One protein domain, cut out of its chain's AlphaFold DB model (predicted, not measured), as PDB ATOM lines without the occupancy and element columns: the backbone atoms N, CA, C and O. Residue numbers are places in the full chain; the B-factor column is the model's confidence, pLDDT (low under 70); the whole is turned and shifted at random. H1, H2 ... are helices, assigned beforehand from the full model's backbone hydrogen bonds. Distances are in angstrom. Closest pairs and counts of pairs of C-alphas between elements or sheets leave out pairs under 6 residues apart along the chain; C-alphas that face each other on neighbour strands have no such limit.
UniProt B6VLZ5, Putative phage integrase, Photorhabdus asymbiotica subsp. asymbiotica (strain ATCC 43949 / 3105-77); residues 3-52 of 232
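AT A GLANCE: This is residues 3 to 52 of the 232 residues of the protein "Putative phage integrase" of Photorhabdus asymbiotica subsp. asymbiotica (strain ATCC 43949 / 3105-77) (UniProt B6VLZ5). A looped stretch, residues 3 to 13, leads into a helical hairpin shaped like a narrow V: H1 runs one way, turns through a tight link, and the longer H2 runs back. The two helices meet near the link, and residues 39 to 52, of which 39 to 50 belong to H2, stick out on their own. The printed part has 50 residues with two named helices, H1 then H2, and no named strand; its class is all helix. It is only just loose, close to compact, with a radius of gyration of the C-alphas of 11.8 A, and elongated, spanning 37 by 21 by 15 A.

HOW THE PARTS SIT: Start at Gln 3 and pass along to H1, residues 14 to 26, then to H2, residues 31 to 50. The two form a helical hairpin: they run opposite ways at a shallow tilt of 29 degrees. They touch, H1 with residues 21 to 25 alone and H2 with residues 31 to 34 alone. Look at Arg 21 and Val 34, whose C-alphas are the closest of the two helices at 6.6 A. In H1 and H2 every O i to N i+4 pair is within hydrogen-bond range.

IN THESE COORDINATES: Find C-alpha 14 at (135.272, 123.734, 126.357); from there H1 runs 18.3 A to C-alpha 26 at (130.679, 121.676, 108.725). H2 begins at C-alpha 31 and runs 28.2 A to C-alpha 50 at (122.889, 134.237, 139.462).

THE WHOLE: The two C-alphas farthest apart are those of Gly 28 and Glu 52, at 36.9 A. The printed part has no cut, and the link from H1 to H2, 4 residues, is tight. In the B-factor column the mean pLDDT of the printed part is 86.7; residues 3 to 7 and residue 10 are under 70, where the model's confidence is low.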
ATOM      1  N   GLN A   3     121.062 119.758 119.425       62.00
ATOM      2  CA  GLN A   3     122.188 119.076 118.774       62.00
ATOM      3  C   GLN A   3     123.400 118.793 119.685       62.00
ATOM      4  O   GLN A   3     124.349 118.169 119.225       62.00
ATOM      5  N   LEU A   4     123.395 119.249 120.946       64.06
ATOM      6  CA  LEU A   4     124.405 118.852 121.941       64.06
ATOM      7  C   LEU A   4     124.095 117.481 122.570       64.06
ATOM      8  O   LEU A   4     124.909 116.981 123.331       64.06
ATOM      9  N   ASN A   5     122.950 116.871 122.230       65.94
ATOM     10  CA  ASN A   5     122.510 115.567 122.732       65.94
ATOM     11  C   ASN A   5     122.366 115.496 124.266       65.94
ATOM     12  O   ASN A   5     122.745 114.505 124.876       65.94
ATOM     13  N   ASN A   6     121.827 116.562 124.875       66.56
ATOM     14  CA  ASN A   6     121.537 116.665 126.313       66.56
ATOM     15  C   ASN A   6     122.677 116.150 127.216       66.56
ATOM     16  O   ASN A   6     122.475 115.210 127.984       66.56
ATOM     17  N   PRO A   7     123.883 116.736 127.124       69.56
ATOM     18  CA  PRO A   7     124.989 116.291 127.947       69.56
ATOM     19  C   PRO A   7     124.689 116.619 129.411       69.56
ATOM     20  O   PRO A   7     124.152 117.687 129.722       69.56
ATOM     21  N   ILE A   8     125.076 115.720 130.314       73.19
ATOM     22  CA  ILE A   8     125.146 116.044 131.741       73.19
ATOM     23  C   ILE A   8     126.124 117.216 131.891       73.19
ATOM     24  O   ILE A   8     127.143 117.262 131.198       73.19
ATOM     25  N   ILE A   9     125.822 118.167 132.777       70.44
ATOM     26  CA  ILE A   9     126.545 119.445 132.872       70.44
ATOM     27  C   ILE A   9     128.065 119.249 133.035       70.44
ATOM     28  O   ILE A   9     128.834 119.927 132.357       70.44
ATOM     29  N   GLY A  10     128.503 118.250 133.810       68.75
ATOM     30  CA  GLY A  10     129.927 117.920 133.991       68.75
ATOM     31  C   GLY A  10     130.667 117.478 132.718       68.75
ATOM     32  O   GLY A  10     131.891 117.548 132.657       68.75
ATOM     33  N   HIS A  11     129.951 117.075 131.665       75.94
ATOM     34  CA  HIS A  11     130.539 116.722 130.369       75.94
ATOM     35  C   HIS A  11     130.594 117.906 129.393       75.94
ATOM     36  O   HIS A  11     131.216 117.795 128.331       75.94
ATOM     37  N   LEU A  12     129.991 119.053 129.731       81.19
ATOM     38  CA  LEU A  12     130.005 120.253 128.898       81.19
ATOM     39  C   LEU A  12     131.327 121.019 129.051       81.19
ATOM     40  O   LEU A  12     131.397 122.139 129.549       81.19
ATOM     41  N   THR A  13     132.405 120.391 128.596       85.25
ATOM     42  CA  THR A  13     133.741 120.991 128.579       85.25
ATOM     43  C   THR A  13     133.907 121.946 127.395       85.25
ATOM     44  O   THR A  13     133.235 121.819 126.366       85.25
ATOM     45  N   LYS A  14     134.887 122.859 127.481       86.06
ATOM     46  CA  LYS A  14     135.272 123.734 126.357       86.06
ATOM     47  C   LYS A  14     135.554 122.943 125.077       86.06
ATOM     48  O   LYS A  14     135.179 123.388 123.997       86.06
ATOM     49  N   ARG A  15     136.142 121.746 125.198       86.88
ATOM     50  CA  ARG A  15     136.386 120.837 124.070       86.88
ATOM     51  C   ARG A  15     135.088 120.454 123.355       86.88
ATOM     52  O   ARG A  15     134.995 120.658 122.152       86.88
ATOM     53  N   VAL A  16     134.074 119.997 124.092       87.38
ATOM     54  CA  VAL A  16     132.765 119.618 123.521       87.38
ATOM     55  C   VAL A  16     132.092 120.812 122.838       87.38
ATOM     56  O   VAL A  16     131.492 120.674 121.773       87.38
ATOM     57  N   ILE A  17     132.228 122.012 123.407       89.00
ATOM     58  CA  ILE A  17     131.684 123.242 122.816       89.00
ATOM     59  C   ILE A  17     132.409 123.590 121.506       89.00
ATOM     60  O   ILE A  17     131.766 123.972 120.526       89.00
ATOM     61  N   MET A  18     133.732 123.432 121.456       89.31
ATOM     62  CA  MET A  18     134.525 123.656 120.244       89.31
ATOM     63  C   MET A  18     134.232 122.617 119.158       89.31
ATOM     64  O   MET A  18     134.033 122.992 118.003       89.31
ATOM     65  N   GLU A  19     134.112 121.339 119.518       89.88
ATOM     66  CA  GLU A  19     133.675 120.272 118.608       89.88
ATOM     67  C   GLU A  19     132.273 120.558 118.059       89.88
ATOM     68  O   GLU A  19     132.035 120.451 116.855       89.88
ATOM     69  N   HIS A  20     131.353 121.022 118.912       89.44
ATOM     70  CA  HIS A  20     130.021 121.438 118.486       89.44
ATOM     71  C   HIS A  20     130.070 122.614 117.500       89.44
ATOM     72  O   HIS A  20     129.384 122.569 116.477       89.44
ATOM     73  N   ARG A  21     130.896 123.644 117.751       91.19
ATOM     74  CA  ARG A  21     131.119 124.750 116.796       91.19
ATOM     75  C   ARG A  21     131.627 124.216 115.457       91.19
ATOM     76  O   ARG A  21     131.078 124.590 114.425       91.19
ATOM     77  N   GLY A  22     132.622 123.327 115.483       90.38
ATOM     78  CA  GLY A  22     133.194 122.701 114.289       90.38
ATOM     79  C   GLY A  22     132.150 121.936 113.477       90.38
ATOM     80  O   GLY A  22     132.003 122.182 112.283       90.38
ATOM     81  N   LYS A  23     131.346 121.095 114.138       91.44
ATOM     82  CA  LYS A  23     130.259 120.350 113.490       91.44
ATOM     83  C   LYS A  23     129.220 121.277 112.860       91.44
ATOM     84  O   LYS A  23     128.851 121.093 111.710       91.44
ATOM     85  N   ARG A  24     128.797 122.330 113.569       91.12
ATOM     86  CA  ARG A  24     127.827 123.308 113.043       91.12
ATOM     87  C   ARG A  24     128.356 124.038 111.809       91.12
ATOM     88  O   ARG A  24     127.595 124.286 110.879       91.12
ATOM     89  N   LEU A  25     129.639 124.392 111.808       90.94
ATOM     90  CA  LEU A  25     130.287 124.997 110.647       90.94
ATOM     91  C   LEU A  25     130.369 124.013 109.472       90.94
ATOM     92  O   LEU A  25     130.099 124.414 108.343       90.94
ATOM     93  N   ALA A  26     130.678 122.737 109.735       91.25
ATOM     94  CA  ALA A  26     130.679 121.676 108.725       91.25
ATOM     95  C   ALA A  26     129.277 121.430 108.133       91.25
ATOM     96  O   ALA A  26     129.151 121.216 106.933       91.25
ATOM     97  N   ASP A  27     128.223 121.582 108.942       91.81
ATOM     98  CA  ASP A  27     126.820 121.539 108.503       91.81
ATOM     99  C   ASP A  27     126.399 122.786 107.681       91.81
ATOM    100  O   ASP A  27     125.224 122.963 107.355       91.81
ATOM    101  N   GLY A  28     127.330 123.697 107.370       89.31
ATOM    102  CA  GLY A  28     127.082 124.899 106.569       89.31
ATOM    103  C   GLY A  28     126.409 126.049 107.328       89.31
ATOM    104  O   GLY A  28     125.950 127.017 106.714       89.31
ATOM    105  N   ILE A  29     126.335 125.984 108.660       90.12
ATOM    106  CA  ILE A  29     125.755 127.057 109.476       90.12
ATOM    107  C   ILE A  29     126.741 128.222 109.587       90.12
ATOM    108  O   ILE A  29     127.924 128.043 109.858       90.12
ATOM    109  N   SER A  30     126.248 129.453 109.430       88.38
ATOM    110  CA  SER A  30     127.101 130.642 109.504       88.38
ATOM    111  C   SER A  30     127.686 130.869 110.902       88.38
ATOM    112  O   SER A  30     126.997 130.695 111.911       88.38
ATOM    113  N   ALA A  31     128.928 131.367 110.959       90.69
ATOM    114  CA  ALA A  31     129.619 131.738 112.200       90.69
ATOM    115  C   ALA A  31     128.760 132.631 113.114       90.69
ATOM    116  O   ALA A  31     128.622 132.347 114.299       90.69
ATOM    117  N   LYS A  32     128.066 133.623 112.539       89.94
ATOM    118  CA  LYS A  32     127.108 134.492 113.242       89.94
ATOM    119  C   LYS A  32     125.993 133.721 113.952       89.94
ATOM    120  O   LYS A  32     125.608 134.043 115.076       89.94
ATOM    121  N   THR A  33     125.438 132.703 113.297       89.56
ATOM    122  CA  THR A  33     124.381 131.875 113.893       89.56
ATOM    123  C   THR A  33     124.932 131.030 115.030       89.56
ATOM    124  O   THR A  33     124.304 130.959 116.085       89.56
ATOM    125  N   VAL A  34     126.117 130.446 114.842       91.62
ATOM    126  CA  VAL A  34     126.799 129.670 115.882       91.62
ATOM    127  C   VAL A  34     127.123 130.551 117.091       91.62
ATOM    128  O   VAL A  34     126.762 130.186 118.206       91.62
ATOM    129  N   ASN A  35     127.693 131.743 116.888       93.50
ATOM    130  CA  ASN A  35     127.964 132.710 117.956       93.50
ATOM    131  C   ASN A  35     126.691 133.065 118.731       93.50
ATOM    132  O   ASN A  35     126.683 133.032 119.957       93.50
ATOM    133  N   ARG A  36     125.575 133.319 118.035       90.56
ATOM    134  CA  ARG A  36     124.279 133.587 118.677       90.56
ATOM    135  C   ARG A  36     123.794 132.420 119.540       90.56
ATOM    136  O   ARG A  36     123.228 132.653 120.607       90.56
ATOM    137  N   ASP A  37     123.981 131.185 119.087       91.00
ATOM    138  CA  ASP A  37     123.644 130.000 119.876       91.00
ATOM    139  C   ASP A  37     124.539 129.903 121.127       91.00
ATOM    140  O   ASP A  37     124.034 129.614 122.212       91.00
ATOM    141  N   MET A  38     125.833 130.228 121.001       92.06
ATOM    142  CA  MET A  38     126.775 130.270 122.128       92.06
ATOM    143  C   MET A  38     126.424 131.373 123.133       92.06
ATOM    144  O   MET A  38     126.406 131.116 124.331       92.06
ATOM    145  N   TYR A  39     126.048 132.573 122.685       93.06
ATOM    146  CA  TYR A  39     125.627 133.650 123.589       93.06
ATOM    147  C   TYR A  39     124.388 133.278 124.401       93.06
ATOM    148  O   TYR A  39     124.324 133.569 125.591       93.06
ATOM    149  N   ARG A  40     123.415 132.593 123.789       91.62
ATOM    150  CA  ARG A  40     122.221 132.114 124.503       91.62
ATOM    151  C   ARG A  40     122.567 131.063 125.551       91.62
ATOM    152  O   ARG A  40     122.054 131.131 126.661       91.62
ATOM    153  N   LEU A  41     123.437 130.116 125.202       90.69
ATOM    154  CA  LEU A  41     123.912 129.093 126.132       90.69
ATOM    155  C   LEU A  41     124.695 129.722 127.297       90.69
ATOM    156  O   LEU A  41     124.443 129.396 128.451       90.69
ATOM    157  N   SER A  42     125.575 130.679 127.005       92.38
ATOM    158  CA  SER A  42     126.310 131.429 128.026       92.38
ATOM    159  C   SER A  42     125.370 132.242 128.926       92.38
ATOM    160  O   SER A  42     125.512 132.220 130.147       92.38
ATOM    161  N   GLY A  43     124.365 132.911 128.353       92.69
ATOM    162  CA  GLY A  43     123.360 133.661 129.110       92.69
ATOM    163  C   GLY A  43     122.512 132.771 130.022       92.69
ATOM    164  O   GLY A  43     122.213 133.164 131.148       92.69
ATOM    165  N   MET A  44     122.190 131.552 129.581       92.81
ATOM    166  CA  MET A  44     121.512 130.546 130.404       92.81
ATOM    167  C   MET A  44     122.350 130.190 131.638       92.81
ATOM    168  O   MET A  44     121.853 130.332 132.749       92.81
ATOM    169  N   PHE A  45     123.627 129.818 131.471       91.94
ATOM    170  CA  PHE A  45     124.511 129.523 132.610       91.94
ATOM    171  C   PHE A  45     124.726 130.731 133.517       91.94
ATOM    172  O   PHE A  45     124.677 130.599 134.731       91.94
ATOM    173  N   SER A  46     124.889 131.920 132.937       93.12
ATOM    174  CA  SER A  46     125.010 133.158 133.716       93.12
ATOM    175  C   SER A  46     123.761 133.414 134.569       93.12
ATOM    176  O   SER A  46     123.868 133.907 135.686       93.12
ATOM    177  N   THR A  47     122.578 133.048 134.065       94.12
ATOM    178  CA  THR A  47     121.323 133.140 134.824       94.12
ATOM    179  C   THR A  47     121.260 132.086 135.928       94.12
ATOM    180  O   THR A  47     120.911 132.443 137.045       94.12
ATOM    181  N   LEU A  48     121.640 130.833 135.647       92.50
ATOM    182  CA  LEU A  48     121.666 129.745 136.637       92.50
ATOM    183  C   LEU A  48     122.625 130.038 137.800       92.50
ATOM    184  O   LEU A  48     122.263 129.834 138.951       92.50
ATOM    185  N   ILE A  49     123.806 130.589 137.506       92.56
ATOM    186  CA  ILE A  49     124.771 131.023 138.529       92.56
ATOM    187  C   ILE A  49     124.173 132.135 139.388       92.56
ATOM    188  O   ILE A  49     124.288 132.117 140.607       92.56
ATOM    189  N   LYS A  50     123.498 133.103 138.758       94.12
ATOM    190  CA  LYS A  50     122.889 134.237 139.462       94.12
ATOM    191  C   LYS A  50     121.790 133.815 140.444       94.12
ATOM    192  O   LYS A  50     121.588 134.510 141.432       94.12
ATOM    193  N   ILE A  51     121.064 132.737 140.150       96.31
ATOM    194  CA  ILE A  51     120.028 132.185 141.039       96.31
ATOM    195  C   ILE A  51     120.567 131.087 141.965       96.31
ATOM    196  O   ILE A  51     119.774 130.417 142.607       96.31
ATOM    197  N   GLU A  52     121.888 130.890 142.005       92.12
ATOM    198  CA  GLU A  52     122.576 129.918 142.869       92.12
ATOM    199  C   GLU A  52     122.231 128.438 142.589       92.12
ATOM    200  O   GLU A  52     122.665 127.546 143.309       92.12
TER     201      GLU A  52